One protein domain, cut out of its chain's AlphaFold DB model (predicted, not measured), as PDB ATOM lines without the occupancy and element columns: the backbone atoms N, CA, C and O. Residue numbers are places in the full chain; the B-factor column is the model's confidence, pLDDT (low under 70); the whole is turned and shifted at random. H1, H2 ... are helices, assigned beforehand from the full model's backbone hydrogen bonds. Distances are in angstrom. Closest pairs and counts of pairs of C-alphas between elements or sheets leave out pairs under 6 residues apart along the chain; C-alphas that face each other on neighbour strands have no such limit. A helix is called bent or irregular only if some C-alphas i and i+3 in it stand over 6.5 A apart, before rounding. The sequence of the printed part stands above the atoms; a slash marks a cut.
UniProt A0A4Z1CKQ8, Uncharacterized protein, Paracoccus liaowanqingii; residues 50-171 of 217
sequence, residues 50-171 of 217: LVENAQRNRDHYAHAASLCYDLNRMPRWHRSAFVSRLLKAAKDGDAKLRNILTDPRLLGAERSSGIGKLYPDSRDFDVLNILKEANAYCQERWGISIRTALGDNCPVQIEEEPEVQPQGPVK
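What this domain is: This is residues 50 to 171 of the 217 residues of an uncharacterized protein of Paracoccus liaowanqingii (UniProt A0A4Z1CKQ8). Crossed helices lie in two layers: H1 and H2 make a V with the short H3 across its open end, and H5 begins over this triangle and crosses H2, with the small helices H4 and H6 packed on H5. The first part of H1, residues 50 to 58, sticks out as an arm, and residues 150 to 171 form a tail with no named element. The printed part has 122 residues, with six named helices, H1 to H6 in chain order, and no named strand; the class is all helix. It is compact, with a radius of gyration of the C-alphas of 15.0 A, and only just flat, with spans of 52 by 40 by 22 A.

How they stand to each other: H1, residues 50 to 73, is close to but not clearly touching H2, residues 76 to 91; the closest C-alphas, of Leu 71 and Arg 79, are 6.1 A apart. They run opposite ways at a shallow tilt of 34 degrees, only just short of steep. H2 is irregular, but only just: C-alphas 77 and 80 are 6.6 A apart. H3, residues 95 to 100, touches H1 at residues 60 to 64 alone, with the closest C-alphas, of Ala 64 and Ile 100, 6.3 A apart. H3 also touches H2, at a steep tilt of 47 degrees, with the C-alphas of Ala 90 and Arg 98 closest at 4.6 A. H4, residues 104 to 108, touches H5, residues 130 to 142, with the C-alphas of Leu 107 and Lys 132 closest at 5.8 A. H5 is the hub, touching four helices. With residue 130 alone it touches H1, the C-alphas of Cys 68 and Ile 130 being closest at 4.9 A. It is about perpendicular to H2, at 88 degrees, and touches it; the closest C-alphas, of Val 83 and Ala 134, are 5.9 A apart. H6, residues 146 to 149, touches H5, with the C-alphas of Asn 135 and Ile 146 closest at 4.9 A. In H1, H3, H4 and H5 every O i to N i+4 pair is within hydrogen-bond range, in H2 10 of 12, and H6 is too short for such a pair.

Where its parts are: H1 begins at C-alpha 50 (393.045, 481.071, 393.775) and is 34.7 A long. H2 is 23.5 A, H3 8.6 A and H4 5.9 A. H5 runs 17.9 A from C-alpha 130 (404.984, 457.147, 394.028). H6, 4.8 A long, ends at C-alpha 149 (415.818, 460.906, 384.006).

The domain as a whole: The C-alphas of Leu 50 and Gly 168 are the farthest apart, 53.2 A. The printed part has no cut. The link from H4 to H5, 21 residues, is long; the others are tight. Residues 116 to 125 and 165 to 171 have pLDDT under 70.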
ATOM      1  N   LEU A  50     392.844 481.781 392.505       75.75
ATOM      2  CA  LEU A  50     393.045 481.071 393.775       75.75
ATOM      3  C   LEU A  50     392.226 479.780 393.817       75.75
ATOM      4  O   LEU A  50     392.775 478.733 394.152       75.75
ATOM      5  N   VAL A  51     390.950 479.850 393.430       78.44
ATOM      6  CA  VAL A  51     390.064 478.679 393.359       78.44
ATOM      7  C   VAL A  51     390.579 477.677 392.325       78.44
ATOM      8  O   VAL A  51     390.684 476.489 392.618       78.44
ATOM      9  N   GLU A  52     390.976 478.150 391.144       83.19
ATOM     10  CA  GLU A  52     391.536 477.303 390.091       83.19
ATOM     11  C   GLU A  52     392.838 476.617 390.529       83.19
ATOM     12  O   GLU A  52     393.004 475.414 390.333       83.19
ATOM     13  N   ASN A  53     393.756 477.346 391.168       82.38
ATOM     14  CA  ASN A  53     394.999 476.768 391.680       82.38
ATOM     15  C   ASN A  53     394.745 475.770 392.814       82.38
ATOM     16  O   ASN A  53     395.413 474.739 392.872       82.38
ATOM     17  N   ALA A  54     393.780 476.044 393.695       78.50
ATOM     18  CA  ALA A  54     393.376 475.103 394.733       78.50
ATOM     19  C   ALA A  54     392.827 473.808 394.117       78.50
ATOM     20  O   ALA A  54     393.235 472.719 394.523       78.50
ATOM     21  N   GLN A  55     391.979 473.920 393.091       81.94
ATOM     22  CA  GLN A  55     391.448 472.768 392.368       81.94
ATOM     23  C   GLN A  55     392.558 471.983 391.655       81.94
ATOM     24  O   GLN A  55     392.647 470.771 391.825       81.94
ATOM     25  N   ARG A  56     393.468 472.660 390.943       83.69
ATOM     26  CA  ARG A  56     394.622 472.014 390.288       83.69
ATOM     27  C   ARG A  56     395.520 471.282 391.284       83.69
ATOM     28  O   ARG A  56     395.922 470.156 391.013       83.69
ATOM     29  N   ASN A  57     395.811 471.890 392.436       85.19
ATOM     30  CA  ASN A  57     396.596 471.246 393.492       85.19
ATOM     31  C   ASN A  57     395.874 470.014 394.051       85.19
ATOM     32  O   ASN A  57     396.498 468.974 394.253       85.19
ATOM     33  N   ARG A  58     394.559 470.115 394.276       82.12
ATOM     34  CA  ARG A  58     393.730 468.995 394.732       82.12
ATOM     35  C   ARG A  58     393.764 467.842 393.733       82.12
ATOM     36  O   ARG A  58     394.014 466.713 394.138       82.12
ATOM     37  N   ASP A  59     393.584 468.126 392.447       83.94
ATOM     38  CA  ASP A  59     393.615 467.111 391.390       83.94
ATOM     39  C   ASP A  59     395.009 466.481 391.238       83.94
ATOM     40  O   ASP A  59     395.121 465.266 391.078       83.94
ATOM     41  N   HIS A  60     396.073 467.283 391.359       89.06
ATOM     42  CA  HIS A  60     397.467 466.822 391.341       89.06
ATOM     43  C   HIS A  60     397.753 465.809 392.456       89.06
ATOM     44  O   HIS A  60     398.213 464.699 392.181       89.06
ATOM     45  N   TYR A  61     397.430 466.147 393.707       87.31
ATOM     46  CA  TYR A  61     397.676 465.248 394.840       87.31
ATOM     47  C   TYR A  61     396.697 464.070 394.893       87.31
ATOM     48  O   TYR A  61     397.094 462.982 395.305       87.31
ATOM     49  N   ALA A  62     395.457 464.234 394.422       84.94
ATOM     50  CA  ALA A  62     394.520 463.121 394.272       84.94
ATOM     51  C   ALA A  62     395.028 462.095 393.246       84.94
ATOM     52  O   ALA A  62     394.966 460.890 393.491       84.94
ATOM     53  N   HIS A  63     395.584 462.559 392.122       90.19
ATOM     54  CA  HIS A  63     396.176 461.674 391.124       90.19
ATOM     55  C   HIS A  63     397.427 460.968 391.671       90.19
ATOM     56  O   HIS A  63     397.541 459.750 391.548       90.19
ATOM     57  N   ALA A  64     398.311 461.691 392.369       89.94
ATOM     58  CA  ALA A  64     399.468 461.091 393.037       89.94
ATOM     59  C   ALA A  64     399.058 460.013 394.059       89.94
ATOM     60  O   ALA A  64     399.674 458.947 394.100       89.94
ATOM     61  N   ALA A  65     397.997 460.251 394.842       84.31
ATOM     62  CA  ALA A  65     397.447 459.265 395.771       84.31
ATOM     63  C   ALA A  65     396.944 458.009 395.056       84.31
ATOM     64  O   ALA A  65     397.236 456.900 395.495       84.31
ATOM     65  N   SER A  66     396.242 458.172 393.932       85.12
ATOM     66  CA  SER A  66     395.775 457.041 393.122       85.12
ATOM     67  C   SER A  66     396.937 456.179 392.627       85.12
ATOM     68  O   SER A  66     396.879 454.957 392.723       85.12
ATOM     69  N   LEU A  67     398.023 456.799 392.156       91.06
ATOM     70  CA  LEU A  67     399.204 456.066 391.694       91.06
ATOM     71  C   LEU A  67     399.919 455.339 392.838       91.06
ATOM     72  O   LEU A  67     400.311 454.185 392.680       91.06
ATOM     73  N   CYS A  68     400.055 455.990 394.001       88.19
ATOM     74  CA  CYS A  68     400.558 455.328 395.210       88.19
ATOM     75  C   CYS A  68     399.681 454.125 395.558       88.19
ATOM     76  O   CYS A  68     400.184 453.067 395.929       88.19
ATOM     77  N   TYR A  69     398.364 454.283 395.432       82.88
ATOM     78  CA  TYR A  69     397.422 453.241 395.780       82.88
ATOM     79  C   TYR A  69     397.588 451.990 394.922       82.88
ATOM     80  O   TYR A  69     397.698 450.886 395.464       82.88
ATOM     81  N   ASP A  70     397.659 452.175 393.607       84.62
ATOM     82  CA  ASP A  70     397.865 451.091 392.653       84.62
ATOM     83  C   ASP A  70     399.214 450.402 392.891       84.62
ATOM     84  O   ASP A  70     399.252 449.183 393.077       84.62
ATOM     85  N   LEU A  71     400.299 451.177 392.995       87.75
ATOM     86  CA  LEU A  71     401.652 450.675 393.263       87.75
ATOM     87  C   LEU A  71     401.703 449.799 394.525       87.75
ATOM     88  O   LEU A  71     402.271 448.705 394.521       87.75
ATOM     89  N   ASN A  72     401.090 450.256 395.615       82.38
ATOM     90  CA  ASN A  72     401.211 449.598 396.915       82.38
ATOM     91  C   ASN A  72     400.455 448.274 396.985       82.38
ATOM     92  O   ASN A  72     400.863 447.374 397.722       82.38
ATOM     93  N   ARG A  73     399.401 448.119 396.178       80.62
ATOM     94  CA  ARG A  73     398.662 446.855 396.048       80.62
ATOM     95  C   ARG A  73     399.305 445.885 395.064       80.62
ATOM     96  O   ARG A  73     398.926 444.711 395.056       80.62
ATOM     97  N   MET A  74     400.261 446.337 394.252       80.25
ATOM     98  CA  MET A  74     401.018 445.451 393.378       80.25
ATOM     99  C   MET A  74     402.032 444.629 394.182       80.25
ATOM    100  O   MET A  74     402.705 445.166 395.073       80.25
ATOM    101  N   PRO A  75     402.196 443.334 393.849       81.69
ATOM    102  CA  PRO A  75     403.332 442.556 394.318       81.69
ATOM    103  C   PRO A  75     404.648 443.240 393.946       81.69
ATOM    104  O   PRO A  75     404.741 443.855 392.883       81.69
ATOM    105  N   ARG A  76     405.681 443.092 394.788       82.50
ATOM    106  CA  ARG A  76     406.976 443.777 394.608       82.50
ATOM    107  C   ARG A  76     407.557 443.604 393.197       82.50
ATOM    108  O   ARG A  76     408.031 444.574 392.627       82.50
ATOM    109  N   TRP A  77     407.434 442.418 392.598       82.81
ATOM    110  CA  TRP A  77     407.950 442.132 391.252       82.81
ATOM    111  C   TRP A  77     407.212 442.847 390.104       82.81
ATOM    112  O   TRP A  77     407.775 442.967 389.024       82.81
ATOM    113  N   HIS A  78     405.984 443.346 390.306       84.62
ATOM    114  CA  HIS A  78     405.275 444.161 389.302       84.62
ATOM    115  C   HIS A  78     405.543 445.664 389.444       84.62
ATOM    116  O   HIS A  78     405.243 446.427 388.523       84.62
ATOM    117  N   ARG A  79     406.081 446.112 390.588       90.06
ATOM    118  CA  ARG A  79     406.249 447.544 390.872       90.06
ATOM    119  C   ARG A  79     407.238 448.203 389.916       90.06
ATOM    120  O   ARG A  79     406.917 449.261 389.388       90.06
ATOM    121  N   SER A  80     408.363 447.551 389.625       91.31
ATOM    122  CA  SER A  80     409.379 448.045 388.684       91.31
ATOM    123  C   SER A  80     408.800 448.307 387.292       91.31
ATOM    124  O   SER A  80     408.883 449.427 386.791       91.31
ATOM    125  N   ALA A  81     408.078 447.332 386.729       89.12
ATOM    126  CA  ALA A  81     407.434 447.488 385.428       89.12
ATOM    127  C   ALA A  81     406.369 448.596 385.429       89.12
ATOM    128  O   ALA A  81     406.268 449.378 384.483       89.12
ATOM    129  N   PHE A  82     405.590 448.719 386.508       92.50
ATOM    130  CA  PHE A  82     404.631 449.814 386.651       92.50
ATOM    131  C   PHE A  82     405.315 451.187 386.698       92.50
ATOM    132  O   PHE A  82     404.920 452.086 385.959       92.50
ATOM    133  N   VAL A  83     406.363 451.341 387.507       95.12
ATOM    134  CA  VAL A  83     407.146 452.579 387.596       95.12
ATOM    135  C   VAL A  83     407.806 452.915 386.255       95.12
ATOM    136  O   VAL A  83     407.758 454.073 385.837       95.12
ATOM    137  N   SER A  84     408.346 451.922 385.543       94.75
ATOM    138  CA  SER A  84     408.912 452.105 384.201       94.75
ATOM    139  C   SER A  84     407.879 452.679 383.221       94.75
ATOM    140  O   SER A  84     408.146 453.686 382.559       94.75
ATOM    141  N   ARG A  85     406.655 452.127 383.204       95.00
ATOM    142  CA  ARG A  85     405.542 452.649 382.387       95.00
ATOM    143  C   ARG A  85     405.212 454.101 382.708       95.00
ATOM    144  O   ARG A  85     405.009 454.898 381.795       95.00
ATOM    145  N   LEU A  86     405.188 454.461 383.992       96.31
ATOM    146  CA  LEU A  86     404.923 455.838 384.403       96.31
ATOM    147  C   LEU A  86     406.026 456.795 383.942       96.31
ATOM    148  O   LEU A  86     405.740 457.880 383.437       96.31
ATOM    149  N   LEU A  87     407.287 456.397 384.089       96.44
ATOM    150  CA  LEU A  87     408.420 457.199 383.638       96.44
ATOM    151  C   LEU A  87     408.395 457.401 382.121       96.44
ATOM    152  O   LEU A  87     408.609 458.521 381.655       96.44
ATOM    153  N   LYS A  88     408.081 456.347 381.362       94.62
ATOM    154  CA  LYS A  88     407.914 456.421 379.911       94.62
ATOM    155  C   LYS A  88     406.779 457.369 379.524       94.62
ATOM    156  O   LYS A  88     407.029 458.323 378.799       94.62
ATOM    157  N   ALA A  89     405.583 457.204 380.090       94.75
ATOM    158  CA  ALA A  89     404.449 458.095 379.823       94.75
ATOM    159  C   ALA A  89     404.766 459.567 380.155       94.75
ATOM    160  O   ALA A  89     404.455 460.474 379.379       94.75
ATOM    161  N   ALA A  90     405.446 459.821 381.278       96.19
ATOM    162  CA  ALA A  90     405.886 461.163 381.651       96.19
ATOM    163  C   ALA A  90     406.907 461.745 380.659       96.19
ATOM    164  O   ALA A  90     406.887 462.953 380.393       96.19
ATOM    165  N   LYS A  91     407.800 460.915 380.108       94.94
ATOM    166  CA  LYS A  91     408.790 461.314 379.098       94.94
ATOM    167  C   LYS A  91     408.136 461.569 377.736       94.94
ATOM    168  O   LYS A  91     408.420 462.600 377.132       94.94
ATOM    169  N   ASP A  92     407.172 460.738 377.353       93.88
ATOM    170  CA  ASP A  92     406.446 460.786 376.074       93.88
ATOM    171  C   ASP A  92     405.397 461.913 375.990       93.88
ATOM    172  O   ASP A  92     404.778 462.117 374.948       93.88
ATOM    173  N   GLY A  93     405.213 462.688 377.064       94.00
ATOM    174  CA  GLY A  93     404.450 463.939 377.029       94.00
ATOM    175  C   GLY A  93     403.296 464.037 378.021       94.00
ATOM    176  O   GLY A  93     402.598 465.053 378.013       94.00
ATOM    177  N   ASP A  94     403.100 463.059 378.914       96.31
ATOM    178  CA  ASP A  94     402.149 463.219 380.019       96.31
ATOM    179  C   ASP A  94     402.679 464.247 381.032       96.31
ATOM    180  O   ASP A  94     403.380 463.940 382.003       96.31
ATOM    181  N   ALA A  95     402.324 465.511 380.796       95.94
ATOM    182  CA  ALA A  95     402.721 466.631 381.634       95.94
ATOM    183  C   ALA A  95     402.182 466.516 383.068       95.94
ATOM    184  O   ALA A  95     402.847 466.961 384.004       95.94
ATOM    185  N   LYS A  96     401.000 465.914 383.275       95.38
ATOM    186  CA  LYS A  96     400.436 465.751 384.625       95.38
ATOM    187  C   LYS A  96     401.277 464.766 385.420       95.38
ATOM    188  O   LYS A  96     401.639 465.053 386.561       95.38
ATOM    189  N   LEU A  97     401.624 463.639 384.806       96.50
ATOM    190  CA  LEU A  97     402.469 462.637 385.434       96.50
ATOM    191  C   LEU A  97     403.889 463.157 385.661       96.50
ATOM    192  O   LEU A  97     404.426 462.999 386.755       96.50
ATOM    193  N   ARG A  98     404.463 463.868 384.685       97.06
ATOM    194  CA  ARG A  98     405.762 464.538 384.842       97.06
ATOM    195  C   ARG A  98     405.757 465.517 386.017       97.06
ATOM    196  O   ARG A  98     406.698 465.511 386.805       97.06
ATOM    197  N   ASN A  99     404.699 466.314 386.177       96.75
ATOM    198  CA  ASN A  99     404.576 467.246 387.301       96.75
ATOM    199  C   ASN A  99     404.527 466.511 388.646       96.75
ATOM    200  O   ASN A  99     405.186 466.934 389.592       96.75
ATOM    201  N   ILE A 100     403.793 465.399 388.741       96.38
ATOM    202  CA  ILE A 100     403.765 464.554 389.947       96.38
ATOM    203  C   ILE A 100     405.156 463.983 390.233       96.38
ATOM    204  O   ILE A 100     405.648 464.092 391.355       96.38
ATOM    205  N   LEU A 101     405.813 463.428 389.214       96.81
ATOM    206  CA  LEU A 101     407.119 462.778 389.323       96.81
ATOM    207  C   LEU A 101     408.299 463.756 389.485       96.81
ATOM    208  O   LEU A 101     409.449 463.339 389.598       96.81
ATOM    209  N   THR A 102     408.044 465.061 389.500       96.94
ATOM    210  CA  THR A 102     409.069 466.089 389.725       96.94
ATOM    211  C   THR A 102     408.722 467.043 390.868       96.94
ATOM    212  O   THR A 102     409.504 467.959 391.147       96.94
ATOM    213  N   ASP A 103     407.604 466.814 391.570       95.94
ATOM    214  CA  ASP A 103     407.148 467.660 392.673       95.94
ATOM    215  C   ASP A 103     408.090 467.539 393.891       95.94
ATOM    216  O   ASP A 103     408.119 466.502 394.566       95.94
ATOM    217  N   PRO A 104     408.837 468.601 394.256       95.25
ATOM    218  CA  PRO A 104     409.752 468.551 395.393       95.25
ATOM    219  C   PRO A 104     409.033 468.304 396.724       95.25
ATOM    220  O   PRO A 104     409.641 467.757 397.646       95.25
ATOM    221  N   ARG A 105     407.748 468.663 396.839       92.44
ATOM    222  CA  ARG A 105     406.962 468.421 398.054       92.44
ATOM    223  C   ARG A 105     406.692 466.940 398.247       92.44
ATOM    224  O   ARG A 105     406.805 466.468 399.368       92.44
ATOM    225  N   LEU A 106     406.385 466.202 397.178       91.81
ATOM    226  CA  LEU A 106     406.201 464.749 397.253       91.81
ATOM    227  C   LEU A 106     407.521 464.037 397.574       91.81
ATOM    228  O   LEU A 106     407.531 463.091 398.365       91.81
ATOM    229  N   LEU A 107     408.637 464.514 397.019       94.06
ATOM    230  CA  LEU A 107     409.952 463.913 397.241       94.06
ATOM    231  C   LEU A 107     410.425 464.138 398.683       94.06
ATOM    232  O   LEU A 107     410.890 463.205 399.336       94.06
ATOM    233  N   GLY A 108     410.262 465.365 399.187       90.50
ATOM    234  CA  GLY A 108     410.654 465.768 400.537       90.50
ATOM    235  C   GLY A 108     409.619 465.477 401.625       90.50
ATOM    236  O   GLY A 108     409.916 465.680 402.797       90.50
ATOM    237  N   ALA A 109     408.415 465.011 401.279       87.00
ATOM    238  CA  ALA A 109     407.354 464.787 402.257       87.00
ATOM    239  C   ALA A 109     407.785 463.780 403.329       87.00
ATOM    240  O   ALA A 109     408.148 462.635 403.030       87.00
ATOM    241  N   GLU A 110     407.683 464.180 404.594       84.69
ATOM    242  CA  GLU A 110     407.816 463.264 405.720       84.69
ATOM    243  C   GLU A 110     406.658 462.268 405.740       84.69
ATOM    244  O   GLU A 110     405.516 462.627 405.445       84.69
ATOM    245  N   ARG A 111     406.924 461.028 406.164       74.00
ATOM    246  CA  ARG A 111     405.894 459.981 406.299       74.00
ATOM    247  C   ARG A 111     404.800 460.318 407.310       74.00
ATOM    248  O   ARG A 111     403.718 459.755 407.240       74.00
ATOM    249  N   SER A 112     405.067 461.207 408.258       76.81
ATOM    250  CA  SER A 112     404.092 461.699 409.236       76.81
ATOM    251  C   SER A 112     403.033 462.610 408.597       76.81
ATOM    252  O   SER A 112     401.894 462.641 409.069       76.81
ATOM    253  N   SER A 113     403.392 463.309 407.514       76.56
ATOM    254  CA  SER A 113     402.570 464.334 406.865       76.56
ATOM    255  C   SER A 113     401.439 463.743 406.021       76.56
ATOM    256  O   SER A 113     401.560 462.645 405.482       76.56
ATOM    257  N   GLY A 114     400.353 464.499 405.827       71.00
ATOM    258  CA  GLY A 114     399.241 464.071 404.965       71.00
ATOM    259  C   GLY A 114     399.658 463.771 403.515       71.00
ATOM    260  O   GLY A 114     399.092 462.885 402.888       71.00
ATOM    261  N   ILE A 115     400.697 464.447 403.012       70.44
ATOM    262  CA  ILE A 115     401.263 464.240 401.665       70.44
ATOM    263  C   ILE A 115     402.223 463.036 401.635       70.44
ATOM    264  O   ILE A 115     402.366 462.363 400.617       70.44
ATOM    265  N   GLY A 116     402.890 462.728 402.748       66.38
ATOM    266  CA  GLY A 116     403.688 461.507 402.872       66.38
ATOM    267  C   GLY A 116     402.828 460.255 403.035       66.38
ATOM    268  O   GLY A 116     403.208 459.197 402.541       66.38
ATOM    269  N   LYS A 117     401.655 460.391 403.668       67.38
ATOM    270  CA  LYS A 117     400.645 459.340 403.881       67.38
ATOM    271  C   LYS A 117     399.605 459.272 402.765       67.38
ATOM    272  O   LYS A 117     398.434 459.035 403.042       67.38
ATOM    273  N   LEU A 118     399.984 459.423 401.498       65.38
ATOM    274  CA  LEU A 118     399.034 459.266 400.381       65.38
ATOM    275  C   LEU A 118     398.525 457.813 400.198       65.38
ATOM    276  O   LEU A 118     398.019 457.459 399.137       65.38
ATOM    277  N   TYR A 119     398.626 456.973 401.234       62.19
ATOM    278  CA  TYR A 119     398.032 455.651 401.313       62.19
ATOM    279  C   TYR A 119     397.277 455.458 402.648       62.19
ATOM    280  O   TYR A 119     397.814 455.790 403.707       62.19
ATOM    281  N   PRO A 120     396.040 454.923 402.622       51.12
ATOM    282  CA  PRO A 120     395.192 454.785 403.809       51.12
ATOM    283  C   PRO A 120     395.569 453.628 404.750       51.12
ATOM    284  O   PRO A 120     395.066 453.597 405.873       51.12
ATOM    285  N   ASP A 121     396.449 452.701 404.355       54.38
ATOM    286  CA  ASP A 121     396.803 451.557 405.206       54.38
ATOM    287  C   ASP A 121     398.056 451.838 406.050       54.38
ATOM    288  O   ASP A 121     399.195 451.556 405.687       54.38
ATOM    289  N   SER A 122     397.817 452.479 407.194       51.34
ATOM    290  CA  SER A 122     398.809 453.071 408.109       51.34
ATOM    291  C   SER A 122     399.773 452.110 408.829       51.34
ATOM    292  O   SER A 122     400.468 452.545 409.747       51.34
ATOM    293  N   ARG A 123     399.796 450.815 408.487       59.19
ATOM    294  CA  ARG A 123     400.540 449.800 409.259       59.19
ATOM    295  C   ARG A 123     401.895 449.424 408.676       59.19
ATOM    296  O   ARG A 123     402.782 449.076 409.447       59.19
ATOM    297  N   ASP A 124     402.055 449.485 407.358       66.56
ATOM    298  CA  ASP A 124     403.337 449.196 406.722       66.56
ATOM    299  C   ASP A 124     404.106 450.504 406.540       66.56
ATOM    300  O   ASP A 124     403.865 451.293 405.621       66.56
ATOM    301  N   PHE A 125     405.010 450.752 407.485       63.62
ATOM    302  CA  PHE A 125     405.834 451.942 407.459       63.62
ATOM    303  C   PHE A 125     406.841 451.917 406.329       63.62
ATOM    304  O   PHE A 125     407.343 452.991 406.063       63.62
ATOM    305  N   ASP A 126     407.125 450.800 405.655       71.19
ATOM    306  CA  ASP A 126     408.190 450.714 404.648       71.19
ATOM    307  C   ASP A 126     407.755 451.179 403.258       71.19
ATOM    308  O   ASP A 126     408.585 451.399 402.375       71.19
ATOM    309  N   VAL A 127     406.468 451.456 403.081       76.81
ATOM    310  CA  VAL A 127     405.890 451.830 401.796       76.81
ATOM    311  C   VAL A 127     406.260 453.266 401.402       76.81
ATOM    312  O   VAL A 127     406.105 454.218 402.177       76.81
ATOM    313  N   LEU A 128     406.828 453.438 400.210       84.81
ATOM    314  CA  LEU A 128     407.184 454.741 399.646       84.81
ATOM    315  C   LEU A 128     405.984 455.360 398.913       84.81
ATOM    316  O   LEU A 128     405.079 454.664 398.459       84.81
ATOM    317  N   ASN A 129     405.964 456.691 398.799       90.00
ATOM    318  CA  ASN A 129     405.047 457.340 397.862       90.00
ATOM    319  C   ASN A 129     405.557 457.158 396.423       90.00
ATOM    320  O   ASN A 129     406.725 456.836 396.210       90.00
ATOM    321  N   ILE A 130     404.692 457.411 395.439       93.12
ATOM    322  CA  ILE A 130     404.984 457.147 394.028       93.12
ATOM    323  C   ILE A 130     406.253 457.844 393.531       93.12
ATOM    324  O   ILE A 130     407.025 457.253 392.784       93.12
ATOM    325  N   LEU A 131     406.510 459.078 393.976       95.25
ATOM    326  CA  LEU A 131     407.705 459.817 393.580       95.25
ATOM    327  C   LEU A 131     408.965 459.228 394.221       95.25
ATOM    328  O   LEU A 131     409.979 459.062 393.550       95.25
ATOM    329  N   LYS A 132     408.917 458.875 395.507       94.25
ATOM    330  CA  LYS A 132     410.053 458.236 396.181       94.25
ATOM    331  C   LYS A 132     410.372 456.871 395.575       94.25
ATOM    332  O   LYS A 132     411.547 456.597 395.356       94.25
ATOM    333  N   GLU A 133     409.353 456.075 395.253       94.12
ATOM    334  CA  GLU A 133     409.532 454.798 394.555       94.12
ATOM    335  C   GLU A 133     410.165 455.018 393.173       94.12
ATOM    336  O   GLU A 133     411.167 454.394 392.841       94.12
ATOM    337  N   ALA A 134     409.638 455.962 392.388       96.44
ATOM    338  CA  ALA A 134     410.162 456.250 391.057       96.44
ATOM    339  C   ALA A 134     411.596 456.800 391.090       96.44
ATOM    340  O   ALA A 134     412.415 456.453 390.240       96.44
ATOM    341  N   ASN A 135     411.940 457.618 392.088       97.12
ATOM    342  CA  ASN A 135     413.310 458.082 392.269       97.12
ATOM    343  C   ASN A 135     414.254 456.952 392.700       97.12
ATOM    344  O   ASN A 135     415.365 456.889 392.181       97.12
ATOM    345  N   ALA A 136     413.821 456.064 393.601       95.38
ATOM    346  CA  ALA A 136     414.597 454.887 393.988       95.38
ATOM    347  C   ALA A 136     414.856 453.976 392.777       95.38
ATOM    348  O   ALA A 136     416.000 453.603 392.534       95.38
ATOM    349  N   TYR A 137     413.830 453.733 391.957       95.75
ATOM    350  CA  TYR A 137     413.953 452.982 390.708       95.75
ATOM    351  C   TYR A 137     414.977 453.613 389.747       95.75
ATOM    352  O   TYR A 137     415.859 452.920 389.244       95.75
ATOM    353  N   CYS A 138     414.929 454.935 389.528       96.75
ATOM    354  CA  CYS A 138     415.910 455.614 388.672       96.75
ATOM    355  C   CYS A 138     417.346 455.513 389.210       96.75
ATOM    356  O   CYS A 138     418.292 455.360 388.431       96.75
ATOM    357  N   GLN A 139     417.515 455.603 390.530       96.75
ATOM    358  CA  GLN A 139     418.820 455.488 391.180       96.75
ATOM    359  C   GLN A 139     419.377 454.068 391.080       96.75
ATOM    360  O   GLN A 139     420.545 453.906 390.745       96.75
ATOM    361  N   GLU A 140     418.550 453.054 391.314       95.06
ATOM    362  CA  GLU A 140     418.947 451.649 391.207       95.06
ATOM    363  C   GLU A 140     419.298 451.271 389.763       95.06
ATOM    364  O   GLU A 140     420.314 450.621 389.515       95.06
ATOM    365  N   ARG A 141     418.485 451.710 388.796       95.31
ATOM    366  CA  ARG A 141     418.628 451.300 387.396       95.31
ATOM    367  C   ARG A 141     419.730 452.048 386.651       95.31
ATOM    368  O   ARG A 141     420.404 451.457 385.810       95.31
ATOM    369  N   TRP A 142     419.883 453.343 386.920       95.12
ATOM    370  CA  TRP A 142     420.733 454.231 386.121       95.12
ATOM    371  C   TRP A 142     421.681 455.100 386.950       95.12
ATOM    372  O   TRP A 142     422.463 455.853 386.374       95.12
ATOM    373  N   GLY A 143     421.616 455.052 388.284       96.19
ATOM    374  CA  GLY A 143     422.457 455.887 389.146       96.19
ATOM    375  C   GLY A 143     422.140 457.385 389.075       96.19
ATOM    376  O   GLY A 143     422.969 458.202 389.472       96.19
ATOM    377  N   ILE A 144     420.964 457.773 388.568       96.44
ATOM    378  CA  ILE A 144     420.573 459.181 388.387       96.44
ATOM    379  C   ILE A 144     419.282 459.523 389.132       96.44
ATOM    380  O   ILE A 144     418.467 458.662 389.453       96.44
ATOM    381  N   SER A 145     419.077 460.818 389.384       96.88
ATOM    382  CA  SER A 145     417.820 461.315 389.952       96.88
ATOM    383  C   SER A 145     416.671 461.230 388.944       96.88
ATOM    384  O   SER A 145     416.882 461.346 387.733       96.88
ATOM    385  N   ILE A 146     415.431 461.141 389.435       96.88
ATOM    386  CA  ILE A 146     414.242 461.166 388.569       96.88
ATOM    387  C   ILE A 146     414.124 462.451 387.738       96.88
ATOM    388  O   ILE A 146     413.714 462.409 386.580       96.88
ATOM    389  N   ARG A 147     414.548 463.598 388.288       96.12
ATOM    390  CA  ARG A 147     414.555 464.874 387.560       96.12
ATOM    391  C   ARG A 147     415.524 464.829 386.379       96.12
ATOM    392  O   ARG A 147     415.197 465.344 385.317       96.12
ATOM    393  N   THR A 148     416.685 464.199 386.555       96.25
ATOM    394  CA  THR A 148     417.640 463.964 385.465       96.25
ATOM    395  C   THR A 148     417.049 463.003 384.437       96.25
ATOM    396  O   THR A 148     417.124 463.287 383.251       96.25
ATOM    397  N   ALA A 149     416.409 461.916 384.885       96.06
ATOM    398  CA  ALA A 149     415.818 460.906 384.006       96.06
ATOM    399  C   ALA A 149     414.729 461.472 383.070       96.06
ATOM    400  O   ALA A 149     414.671 461.100 381.894       96.06
ATOM    401  N   LEU A 150     413.901 462.387 383.589       95.75
ATOM    402  CA  LEU A 150     412.801 463.042 382.869       95.75
ATOM    403  C   LEU A 150     413.200 464.344 382.151       95.75
ATOM    404  O   LEU A 150     412.354 464.950 381.497       95.75
ATOM    405  N   GLY A 151     414.447 464.801 382.292       93.81
ATOM    406  CA  GLY A 151     414.933 466.008 381.624       93.81
ATOM    407  C   GLY A 151     415.194 465.793 380.131       93.81
ATOM    408  O   GLY A 151     415.528 464.687 379.705       93.81
ATOM    409  N   ASP A 152     415.111 466.869 379.344       89.31
ATOM    410  CA  ASP A 152     415.255 466.820 377.878       89.31
ATOM    411  C   ASP A 152     416.641 466.325 377.423       89.31
ATOM    412  O   ASP A 152     416.771 465.669 376.395       89.31
ATOM    413  N   ASN A 153     417.677 466.565 378.234       87.50
ATOM    414  CA  ASN A 153     419.061 466.168 377.947       87.50
ATOM    415  C   ASN A 153     419.430 464.784 378.511       87.50
ATOM    416  O   ASN A 153     420.609 464.482 378.693       87.50
ATOM    417  N   CYS A 154     418.445 463.956 378.866       85.81
ATOM    418  CA  CYS A 154     418.707 462.654 379.463       85.81
ATOM    419  C   CYS A 154     419.160 461.630 378.403       85.81
ATOM    420  O   CYS A 154     418.358 461.288 377.530       85.81
ATOM    421  N   PRO A 155     420.382 461.065 378.505       79.25
ATOM    422  CA  PRO A 155     420.887 460.079 377.545       79.25
ATOM    423  C   PRO A 155     420.217 458.704 377.686       79.25
ATOM    424  O   PRO A 155     420.397 457.833 376.840       79.25
ATOM    425  N   VAL A 156     419.456 458.485 378.761       86.06
ATOM    426  CA  VAL A 156     418.835 457.197 379.065       86.06
ATOM    427  C   VAL A 156     417.545 457.024 378.265       86.06
ATOM    428  O   VAL A 156     416.610 457.828 378.374       86.06
ATOM    429  N   GLN A 157     417.468 455.930 377.509       84.88
ATOM    430  CA  GLN A 157     416.215 455.464 376.925       84.88
ATOM    431  C   GLN A 157     415.424 454.681 377.972       84.88
ATOM    432  O   GLN A 157     415.919 453.725 378.567       84.88
ATOM    433  N   ILE A 158     414.202 455.141 378.239       85.12
ATOM    434  CA  ILE A 158     413.291 454.491 379.180       85.12
ATOM    435  C   ILE A 158     412.478 453.486 378.373       85.12
ATOM    436  O   ILE A 158     411.475 453.831 377.746       85.12
ATOM    437  N   GLU A 159     412.964 452.253 378.329       82.44
ATOM    438  CA  GLU A 159     412.230 451.145 377.734       82.44
ATOM    439  C   GLU A 159     411.199 450.613 378.727       82.44
ATOM    440  O   GLU A 159     411.456 450.511 379.928       82.44
ATOM    441  N   GLU A 160     410.014 450.294 378.214       77.75
ATOM    442  CA  GLU A 160     408.964 449.691 379.022       77.75
ATOM    443  C   GLU A 160     409.405 448.282 379.407       77.75
ATOM    444  O   GLU A 160     409.679 447.454 378.537       77.75
ATOM    445  N   GLU A 161     409.510 448.016 380.709       78.69
ATOM    446  CA  GLU A 161     409.874 446.675 381.151       78.69
ATOM    447  C   GLU A 161     408.717 445.722 380.835       78.69
ATOM    448  O   GLU A 161     407.564 446.025 381.173       78.69
ATOM    449  N   PRO A 162     408.994 444.567 380.202       77.06
ATOM    450  CA  PRO A 162     407.959 443.588 379.941       77.06
ATOM    451  C   PRO A 162     407.373 443.120 381.270       77.06
ATOM    452  O   PRO A 162     408.089 442.858 382.238       77.06
ATOM    453  N   GLU A 163     406.050 443.005 381.316       71.62
ATOM    454  CA  GLU A 163     405.366 442.508 382.498       71.62
ATOM    455  C   GLU A 163     405.820 441.067 382.762       71.62
ATOM    456  O   GLU A 163     405.552 440.160 381.970       71.62
ATOM    457  N   VAL A 164     406.571 440.869 383.851       73.94
ATOM    458  CA  VAL A 164     407.128 439.560 384.201       73.94
ATOM    459  C   VAL A 164     405.966 438.602 384.422       73.94
ATOM    460  O   VAL A 164     405.209 438.739 385.385       73.94
ATOM    461  N   GLN A 165     405.817 437.623 383.526       65.06
ATOM    462  CA  GLN A 165     404.853 436.556 383.741       65.06
ATOM    463  C   GLN A 165     405.315 435.750 384.959       65.06
ATOM    464  O   GLN A 165     406.444 435.252 384.967       65.06
ATOM    465  N   PRO A 166     404.489 435.636 386.008       59.62
ATOM    466  CA  PRO A 166     404.881 434.912 387.203       59.62
ATOM    467  C   PRO A 166     405.153 433.447 386.850       59.62
ATOM    468  O   PRO A 166     404.266 432.727 386.393       59.62
ATOM    469  N   GLN A 167     406.386 432.996 387.071       52.31
ATOM    470  CA  GLN A 167     406.745 431.588 386.944       52.31
ATOM    471  C   GLN A 167     406.330 430.862 388.231       52.31
ATOM    472  O   GLN A 167     407.032 430.910 389.238       52.31
ATOM    473  N   GLY A 168     405.151 430.235 388.223       61.62
ATOM    474  CA  GLY A 168     404.660 429.395 389.324       61.62
ATOM    475  C   GLY A 168     403.137 429.440 389.512       61.62
ATOM    476  O   GLY A 168     402.460 430.242 388.866       61.62
ATOM    477  N   PRO A 169     402.566 428.592 390.393       49.53
ATOM    478  CA  PRO A 169     401.144 428.629 390.718       49.53
ATOM    479  C   PRO A 169     400.826 429.928 391.467       49.53
ATOM    480  O   PRO A 169     400.974 430.032 392.686       49.53
ATOM    481  N   VAL A 170     400.403 430.949 390.727       55.81
ATOM    482  CA  VAL A 170     399.942 432.210 391.305       55.81
ATOM    483  C   VAL A 170     398.670 431.912 392.079       55.81
ATOM    484  O   VAL A 170     397.667 431.498 391.494       55.81
ATOM    485  N   LYS A 171     398.686 432.119 393.400       61.34
ATOM    486  CA  LYS A 171     397.438 432.173 394.166       61.34
ATOM    487  C   LYS A 171     396.557 433.221 393.504       61.34
ATOM    488  O   LYS A 171     396.952 434.383 393.432       61.34
TER     489      LYS A 171